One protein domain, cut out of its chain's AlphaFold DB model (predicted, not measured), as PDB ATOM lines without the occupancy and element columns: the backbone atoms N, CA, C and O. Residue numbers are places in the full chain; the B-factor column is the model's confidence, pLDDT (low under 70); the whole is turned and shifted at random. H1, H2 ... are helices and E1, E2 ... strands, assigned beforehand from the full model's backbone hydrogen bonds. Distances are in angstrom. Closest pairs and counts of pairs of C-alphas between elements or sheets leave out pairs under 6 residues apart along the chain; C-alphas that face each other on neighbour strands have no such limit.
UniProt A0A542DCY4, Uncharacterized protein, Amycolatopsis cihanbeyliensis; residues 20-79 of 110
ATOM      1  N   THR A  20     -44.364  56.804 -36.130       96.31
ATOM      2  CA  THR A  20     -45.795  56.738 -36.407       96.31
ATOM      3  C   THR A  20     -46.439  55.698 -35.491       96.31
ATOM      4  O   THR A  20     -45.894  54.614 -35.270       96.31
ATOM      5  N   TRP A  21     -47.600  56.026 -34.922       97.38
ATOM      6  CA  TRP A  21     -48.312  55.147 -33.994       97.38
ATOM      7  C   TRP A  21     -49.346  54.295 -34.722       97.38
ATOM      8  O   TRP A  21     -50.198  54.823 -35.436       97.38
ATOM      9  N   PHE A  22     -49.309  52.982 -34.493       97.50
ATOM     10  CA  PHE A  22     -50.227  52.035 -35.118       97.50
ATOM     11  C   PHE A  22     -50.953  51.168 -34.098       97.50
ATOM     12  O   PHE A  22     -50.354  50.619 -33.172       97.50
ATOM     13  N   ARG A  23     -52.253  50.985 -34.338       97.75
ATOM     14  CA  ARG A  23     -53.107  50.042 -33.620       97.75
ATOM     15  C   ARG A  23     -52.689  48.606 -33.941       97.75
ATOM     16  O   ARG A  23     -52.792  48.195 -35.096       97.75
ATOM     17  N   CYS A  24     -52.279  47.822 -32.947       97.50
ATOM     18  CA  CYS A  24     -51.975  46.404 -33.138       97.50
ATOM     19  C   CYS A  24     -53.236  45.543 -32.965       97.50
ATOM     20  O   CYS A  24     -53.902  45.592 -31.929       97.50
ATOM     21  N   VAL A  25     -53.555  44.705 -33.958       96.31
ATOM     22  CA  VAL A  25     -54.711  43.786 -33.879       96.31
ATOM     23  C   VAL A  25     -54.545  42.700 -32.815       96.31
ATOM     24  O   VAL A  25     -55.536  42.140 -32.358       96.31
ATOM     25  N   ARG A  26     -53.302  42.380 -32.434       95.31
ATOM     26  CA  ARG A  26     -52.996  41.249 -31.549       95.31
ATOM     27  C   ARG A  26     -53.214  41.579 -30.078       95.31
ATOM     28  O   ARG A  26     -53.765  40.756 -29.357       95.31
ATOM     29  N   ASP A  27     -52.749  42.743 -29.633       96.06
ATOM     30  CA  ASP A  27     -52.803  43.139 -28.220       96.06
ATOM     31  C   ASP A  27     -53.751  44.313 -27.952       96.06
ATOM     32  O   ASP A  27     -53.997  44.660 -26.796       96.06
ATOM     33  N   GLY A  28     -54.296  44.922 -29.009       96.94
ATOM     34  CA  GLY A  28     -55.187  46.055 -28.876       96.94
ATOM     35  C   GLY A  28     -54.523  47.235 -28.169       96.94
ATOM     36  O   GLY A  28     -55.197  47.939 -27.408       96.94
ATOM     37  N   ARG A  29     -53.233  47.477 -28.408       98.38
ATOM     38  CA  ARG A  29     -52.518  48.692 -28.004       98.38
ATOM     39  C   ARG A  29     -51.973  49.421 -29.220       98.38
ATOM     40  O   ARG A  29     -51.811  48.842 -30.294       98.38
ATOM     41  N   ASP A  30     -51.695  50.698 -29.022       98.44
ATOM     42  CA  ASP A  30     -51.080  51.539 -30.035       98.44
ATOM     43  C   ASP A  30     -49.576  51.573 -29.766       98.44
ATOM     44  O   ASP A  30     -49.138  51.871 -28.651       98.44
ATOM     45  N   HIS A  31     -48.785  51.223 -30.773       98.44
ATOM     46  CA  HIS A  31     -47.334  51.106 -30.669       98.44
ATOM     47  C   HIS A  31     -46.649  52.073 -31.622       98.44
ATOM     48  O   HIS A  31     -47.105  52.261 -32.749       98.44
ATOM     49  N   ALA A  32     -45.540  52.654 -31.174       98.06
ATOM     50  CA  ALA A  32     -44.718  53.532 -31.990       98.06
ATOM     51  C   ALA A  32     -43.757  52.702 -32.853       98.06
ATOM     52  O   ALA A  32     -42.933  51.949 -32.328       98.06
ATOM     53  N   VAL A  33     -43.868  52.852 -34.167       97.81
ATOM     54  CA  VAL A  33     -42.970  52.276 -35.177       97.81
ATOM     55  C   VAL A  33     -42.140  53.417 -35.748       97.81
ATOM     56  O   VAL A  33     -42.679  54.499 -35.980       97.81
ATOM     57  N   THR A  34     -40.835  53.216 -35.932       97.06
ATOM     58  CA  THR A  34     -39.991  54.254 -36.540       97.06
ATOM     59  C   THR A  34     -40.296  54.390 -38.025       97.06
ATOM     60  O   THR A  34     -40.700  53.422 -38.675       97.06
ATOM     61  N   ASP A  35     -40.093  55.581 -38.577       95.69
ATOM     62  CA  ASP A  35     -40.324  55.805 -40.006       95.69
ATOM     63  C   ASP A  35     -39.399  54.916 -40.861       95.69
ATOM     64  O   ASP A  35     -39.811  54.429 -41.915       95.69
ATOM     65  N   GLU A  36     -38.188  54.613 -40.374       95.25
ATOM     66  CA  GLU A  36     -37.248  53.695 -41.025       95.25
ATOM     67  C   GLU A  36     -37.774  52.256 -41.073       95.25
ATOM     68  O   GLU A  36     -37.722  51.625 -42.126       95.25
ATOM     69  N   GLU A  37     -38.314  51.739 -39.965       96.62
ATOM     70  CA  GLU A  37     -38.900  50.393 -39.930       96.62
ATOM     71  C   GLU A  37     -40.188  50.333 -40.758       96.62
ATOM     72  O   GLU A  37     -40.477  49.314 -41.381       96.62
ATOM     73  N   PHE A  38     -40.967  51.415 -40.810       95.19
ATOM     74  CA  PHE A  38     -42.151  51.464 -41.664       95.19
ATOM     75  C   PHE A  38     -41.789  51.448 -43.157       95.19
ATOM     76  O   PHE A  38     -42.453  50.771 -43.946       95.19
ATOM     77  N   ALA A  39     -40.724  52.158 -43.545       94.75
ATOM     78  CA  ALA A  39     -40.241  52.220 -44.922       94.75
ATOM     79  C   ALA A  39     -39.501  50.944 -45.364       94.75
ATOM     80  O   ALA A  39     -39.640  50.522 -46.515       94.75
ATOM     81  N   ALA A  40     -38.727  50.328 -44.468       95.00
ATOM     82  CA  ALA A  40     -37.938  49.127 -44.727       95.00
ATOM     83  C   ALA A  40     -38.076  48.117 -43.569       95.00
ATOM     84  O   ALA A  40     -37.172  48.014 -42.736       95.00
ATOM     85  N   PRO A  41     -39.187  47.355 -43.512       94.44
ATOM     86  CA  PRO A  41     -39.473  46.466 -42.389       94.44
ATOM     87  C   PRO A  41     -38.417  45.380 -42.210       94.44
ATOM     88  O   PRO A  41     -38.050  44.684 -43.159       94.44
ATOM     89  N   THR A  42     -37.979  45.188 -40.968       94.75
ATOM     90  CA  THR A  42     -37.052  44.114 -40.581       94.75
ATOM     91  C   THR A  42     -37.775  42.861 -40.088       94.75
ATOM     92  O   THR A  42     -37.154  41.819 -39.851       94.75
ATOM     93  N   ALA A  43     -39.096  42.938 -39.915       92.81
ATOM     94  CA  ALA A  43     -39.919  41.821 -39.483       92.81
ATOM     95  C   ALA A  43     -39.918  40.660 -40.503       92.81
ATOM     96  O   ALA A  43     -39.878  40.879 -41.714       92.81
ATOM     97  N   PRO A  44     -40.033  39.402 -40.036       89.25
ATOM     98  CA  PRO A  44     -39.946  38.224 -40.904       89.25
ATOM     99  C   PRO A  44     -41.158  38.032 -41.827       89.25
ATOM    100  O   PRO A  44     -41.083  37.245 -42.769       89.25
ATOM    101  N   PHE A  45     -42.280  38.707 -41.558       89.12
ATOM    102  CA  PHE A  45     -43.521  38.543 -42.311       89.12
ATOM    103  C   PHE A  45     -44.029  39.882 -42.857       89.12
ATOM    104  O   PHE A  45     -43.997  40.880 -42.132       89.12
ATOM    105  N   PRO A  46     -44.573  39.907 -44.088       88.06
ATOM    106  CA  PRO A  46     -45.187  41.103 -44.653       88.06
ATOM    107  C   PRO A  46     -46.301  41.660 -43.759       88.06
ATOM    108  O   PRO A  46     -47.095  40.904 -43.194       88.06
ATOM    109  N   GLY A  47     -46.377  42.988 -43.658       87.62
ATOM    110  CA  GLY A  47     -47.397  43.678 -42.862       87.62
ATOM    111  C   GLY A  47     -47.178  43.611 -41.345       87.62
ATOM    112  O   GLY A  47     -48.070  43.997 -40.588       87.62
ATOM    113  N   GLN A  48     -46.017  43.121 -40.903       95.00
ATOM    114  CA  GLN A  48     -45.551  43.255 -39.527       95.00
ATOM    115  C   GLN A  48     -44.445  44.298 -39.458       95.00
ATOM    116  O   GLN A  48     -43.614  44.386 -40.358       95.00
ATOM    117  N   TYR A  49     -44.433  45.056 -38.369       97.81
ATOM    118  CA  TYR A  49     -43.465  46.122 -38.148       97.81
ATOM    119  C   TYR A  49     -42.959  46.049 -36.721       97.81
ATOM    120  O   TYR A  49     -43.744  45.849 -35.790       97.81
ATOM    121  N   ARG A  50     -41.652  46.193 -36.530       98.06
ATOM    122  CA  ARG A  50     -41.073  46.215 -35.188       98.06
ATOM    123  C   ARG A  50     -41.286  47.584 -34.533       98.06
ATOM    124  O   ARG A  50     -40.768  48.601 -34.979       98.06
ATOM    125  N   ALA A  51     -42.045  47.625 -33.445       97.75
ATOM    126  CA  ALA A  51     -42.157  48.830 -32.632       97.75
ATOM    127  C   ALA A  51     -40.857  49.111 -31.865       97.75
ATOM    128  O   ALA A  51     -40.067  48.207 -31.606       97.75
ATOM    129  N   ILE A  52     -40.702  50.340 -31.370       97.25
ATOM    130  CA  ILE A  52     -39.587  50.731 -30.487       97.25
ATOM    131  C   ILE A  52     -39.549  49.962 -29.154       97.25
ATOM    132  O   ILE A  52     -38.566  50.035 -28.426       97.25
ATOM    133  N   CYS A  53     -40.630  49.258 -28.802       97.06
ATOM    134  CA  CYS A  53     -40.684  48.351 -27.654       97.06
ATOM    135  C   CYS A  53     -40.420  46.879 -28.030       97.06
ATOM    136  O   CYS A  53     -40.772  45.985 -27.265       97.06
ATOM    137  N   ASP A  54     -39.877  46.625 -29.227       96.69
ATOM    138  CA  ASP A  54     -39.638  45.309 -29.841       96.69
ATOM    139  C   ASP A  54     -40.891  44.466 -30.136       96.69
ATOM    140  O   ASP A  54     -40.798  43.353 -30.664       96.69
ATOM    141  N   HIS A  55     -42.088  44.990 -29.866       97.69
ATOM    142  CA  HIS A  55     -43.329  44.322 -30.237       97.69
ATOM    143  C   HIS A  55     -43.497  44.282 -31.762       97.69
ATOM    144  O   HIS A  55     -43.393  45.308 -32.432       97.69
ATOM    145  N   LEU A  56     -43.813  43.105 -32.314       97.94
ATOM    146  CA  LEU A  56     -44.198  42.968 -33.720       97.94
ATOM    147  C   LEU A  56     -45.652  43.406 -33.902       97.94
ATOM    148  O   LEU A  56     -46.589  42.674 -33.575       97.94
ATOM    149  N   VAL A  57     -45.826  44.610 -34.431       97.81
ATOM    150  CA  VAL A  57     -47.118  45.237 -34.685       97.81
ATOM    151  C   VAL A  57     -47.711  44.673 -35.962       97.81
ATOM    152  O   VAL A  57     -47.143  44.823 -37.041       97.81
ATOM    153  N   GLN A  58     -48.892  44.073 -35.846       96.75
ATOM    154  CA  GLN A  58     -49.753  43.803 -36.989       96.75
ATOM    155  C   GLN A  58     -50.791  44.927 -37.067       96.75
ATOM    156  O   GLN A  58     -51.695  45.000 -36.230       96.75
ATOM    157  N   ILE A  59     -50.614  45.825 -38.037       95.44
ATOM    158  CA  ILE A  59     -51.384  47.070 -38.147       95.44
ATOM    159  C   ILE A  59     -52.861  46.753 -38.422       95.44
ATOM    160  O   ILE A  59     -53.196  46.018 -39.352       95.44
ATOM    161  N   ALA A  60     -53.752  47.305 -37.600       95.50
ATOM    162  CA  ALA A  60     -55.192  47.244 -37.818       95.50
ATOM    163  C   ALA A  60     -55.617  48.139 -38.989       95.50
ATOM    164  O   ALA A  60     -54.917  49.078 -39.364       95.50
ATOM    165  N   ALA A  61     -56.801  47.887 -39.554       94.94
ATOM    166  CA  ALA A  61     -57.348  48.745 -40.604       94.94
ATOM    167  C   ALA A  61     -57.397  50.208 -40.137       94.94
ATOM    168  O   ALA A  61     -57.791  50.462 -39.001       94.94
ATOM    169  N   ALA A  62     -57.076  51.162 -41.013       92.44
ATOM    170  CA  ALA A  62     -57.008  52.588 -40.667       92.44
ATOM    171  C   ALA A  62     -58.342  53.182 -40.162       92.44
ATOM    172  O   ALA A  62     -58.350  54.218 -39.509       92.44
ATOM    173  N   VAL A  63     -59.469  52.519 -40.444       96.25
ATOM    174  CA  VAL A  63     -60.801  52.873 -39.919       96.25
ATOM    175  C   VAL A  63     -61.035  52.394 -38.482       96.25
ATOM    176  O   VAL A  63     -62.033  52.756 -37.863       96.25
ATOM    177  N   THR A  64     -60.146  51.553 -37.954       95.00
ATOM    178  CA  THR A  64     -60.205  51.084 -36.569       95.00
ATOM    179  C   THR A  64     -59.877  52.257 -35.650       95.00
ATOM    180  O   THR A  64     -58.862  52.919 -35.874       95.00
ATOM    181  N   PRO A  65     -60.677  52.509 -34.601       94.75
ATOM    182  CA  PRO A  65     -60.344  53.534 -33.627       94.75
ATOM    183  C   PRO A  65     -58.958  53.298 -32.999       94.75
ATOM    184  O   PRO A  65     -58.583  52.137 -32.777       94.75
ATOM    185  N   PRO A  66     -58.222  54.370 -32.656       93.06
ATOM    186  CA  PRO A  66     -57.042  54.266 -31.805       93.06
ATOM    187  C   PRO A  66     -57.400  53.595 -30.478       93.06
ATOM    188  O   PRO A  66     -58.549  53.657 -30.028       93.06
ATOM    189  N   GLY A  67     -56.425  52.998 -29.805       94.44
ATOM    190  CA  GLY A  67     -56.619  52.634 -28.406       94.44
ATOM    191  C   GLY A  67     -55.478  53.076 -27.519       94.44
ATOM    192  O   GLY A  67     -54.891  54.136 -27.706       94.44
ATOM    193  N   GLN A  68     -55.240  52.325 -26.448       97.94
ATOM    194  CA  GLN A  68     -54.313  52.779 -25.417       97.94
ATOM    195  C   GLN A  68     -52.872  52.696 -25.920       97.94
ATOM    196  O   GLN A  68     -52.444  51.645 -26.404       97.94
ATOM    197  N   ALA A  69     -52.124  53.786 -25.753       98.12
ATOM    198  CA  ALA A  69     -50.697  53.821 -26.039       98.12
ATOM    199  C   ALA A  69     -49.954  52.780 -25.193       98.12
ATOM    200  O   ALA A  69     -50.181  52.650 -23.987       98.12
ATOM    201  N   CYS A  70     -49.050  52.038 -25.826       98.44
ATOM    202  CA  CYS A  70     -48.200  51.079 -25.144       98.44
ATOM    203  C   CYS A  70     -47.308  51.802 -24.112       98.44
ATOM    204  O   CYS A  70     -46.535  52.682 -24.502       98.44
ATOM    205  N   PRO A  71     -47.351  51.422 -22.817       97.31
ATOM    206  CA  PRO A  71     -46.535  52.055 -21.780       97.31
ATOM    207  C   PRO A  71     -45.037  52.008 -22.088       97.31
ATOM    208  O   PRO A  71     -44.357  53.012 -21.943       97.31
ATOM    209  N   HIS A  72     -44.539  50.893 -22.633       97.19
ATOM    210  CA  HIS A  72     -43.128  50.771 -23.006       97.19
ATOM    211  C   HIS A  72     -42.733  51.712 -24.146       97.19
ATOM    212  O   HIS A  72     -41.654  52.290 -24.107       97.19
ATOM    213  N   CYS A  73     -43.606  51.921 -25.139       97.00
ATOM    214  CA  CYS A  73     -43.339  52.909 -26.189       97.00
ATOM    215  C   CYS A  73     -43.297  54.329 -25.608       97.00
ATOM    216  O   CYS A  73     -42.418  55.114 -25.955       97.00
ATOM    217  N   MET A  74     -44.222  54.648 -24.698       96.25
ATOM    218  CA  MET A  74     -44.254  55.942 -24.016       96.25
ATOM    219  C   MET A  74     -42.996  56.180 -23.177       96.25
ATOM    220  O   MET A  74     -42.434  57.273 -23.229       96.25
ATOM    221  N   ASP A  75     -42.549  55.172 -22.430       94.12
ATOM    222  CA  ASP A  75     -41.350  55.258 -21.594       94.12
ATOM    223  C   ASP A  75     -40.092  55.449 -22.449       94.12
ATOM    224  O   ASP A  75     -39.286  56.332 -22.161       94.12
ATOM    225  N   THR A  76     -39.961  54.703 -23.551       92.19
ATOM    226  CA  THR A  76     -38.837  54.855 -24.487       92.19
ATOM    227  C   THR A  76     -38.812  56.244 -25.131       92.19
ATOM    228  O   THR A  76     -37.752  56.863 -25.205       92.19
ATOM    229  N   LEU A  77     -39.963  56.776 -25.563       91.06
ATOM    230  CA  LEU A  77     -40.040  58.085 -26.236       91.06
ATOM    231  C   LEU A  77     -39.845  59.278 -25.304       91.06
ATOM    232  O   LEU A  77     -39.393  60.329 -25.752       91.06
ATOM    233  N   ARG A  78     -40.176  59.142 -24.017       87.94
ATOM    234  CA  ARG A  78     -39.856  60.174 -23.020       87.94
ATOM    235  C   ARG A  78     -38.348  60.339 -22.840       87.94
ATOM    236  O   ARG A  78     -37.916  61.407 -22.412       87.94
ATOM    237  N   GLY A  79     -37.572  59.305 -23.178       73.75
ATOM    238  CA  GLY A  79     -36.158  59.216 -22.853       73.75
ATOM    239  C   GLY A  79     -35.934  59.202 -21.335       73.75
ATOM    240  O   GLY A  79     -36.881  59.302 -20.547       73.75
TER     241      GLY A  79
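AT A GLANCE: This is residues 20 to 79 of the 110 residues of an uncharacterized protein of Amycolatopsis cihanbeyliensis (UniProt A0A542DCY4). Two small strand hairpins, E1 with E2 and E3 with E4, make the core; the short helix H1 follows straight on from E2 and packs on E3, and H2 packs on E2 away from the second hairpin. Residues 59 to 70 make a wide loop from E4 to H2, and residues 68 to 69 pair parallel with residues 29 to 30 of E2. The printed part has 60 residues with two named helices and four named strands, in the order E1, E2, H1, E3, E4, H2; both sheets are antiparallel and hold two strands each. The class is mixed, helices and strands, with 29 of the 60 residues in named elements. The whole is compact, with a radius of gyration of the C-alphas of 10.6 A and spans of 28 by 26 by 16 A.

HOW THE PARTS SIT: Strand E1, residues 20 to 23, and strand E2, residues 29 to 34, form an antiparallel hairpin at 151 degrees, with N 22 and O 31 within hydrogen-bond range at 2.9 A and N 33 and O 20 also at 2.9 A. Helix H1, residues 35 to 39, follows E2 by a tight link. Strands E3, residues 48 to 50, and E4, residues 56 to 58, form the second antiparallel hairpin, at 145 degrees, with N 57 and O 49 at 2.8 A. The closest C-alphas of H1 and E3 are those of Glu 37 and Tyr 49, 6.5 A apart. Between the hairpins, the closest C-alphas of E2 and E3 are those of Val 33 and Arg 50, at 6.4 A, and those of E1 and E4 are Phe 22 and Val 57, at 7.5 A. For helix H2, residues 71 to 78, the closest C-alphas to E2 are those of Cys 73 and Ala 32, at 6.0 A. H2 is apart from E1, E3 and H1. In H1 and H2 every O i to N i+4 pair is within hydrogen-bond range.

IN THESE COORDINATES: E1 begins at C-alpha 20, (-45.795, 56.738, -36.407), and is 10.3 A long. E2 is the longest strand, 16.1 A, and ends at C-alpha 34, (-39.991, 54.254, -36.540). H1 measures 6.1 A, E3 6.9 A and E4 6.5 A. H2 is 10.6 A long and ends at C-alpha 78, (-39.856, 60.174, -23.020).

THE WHOLE: The two C-alphas farthest apart are those of Val 63 and Gly 79, at 30.6 A. The printed part has no cut. The link from E4 to H2 is long, with 12 residues. The mean pLDDT of the printed part is 95.2, and no printed residue is under 70.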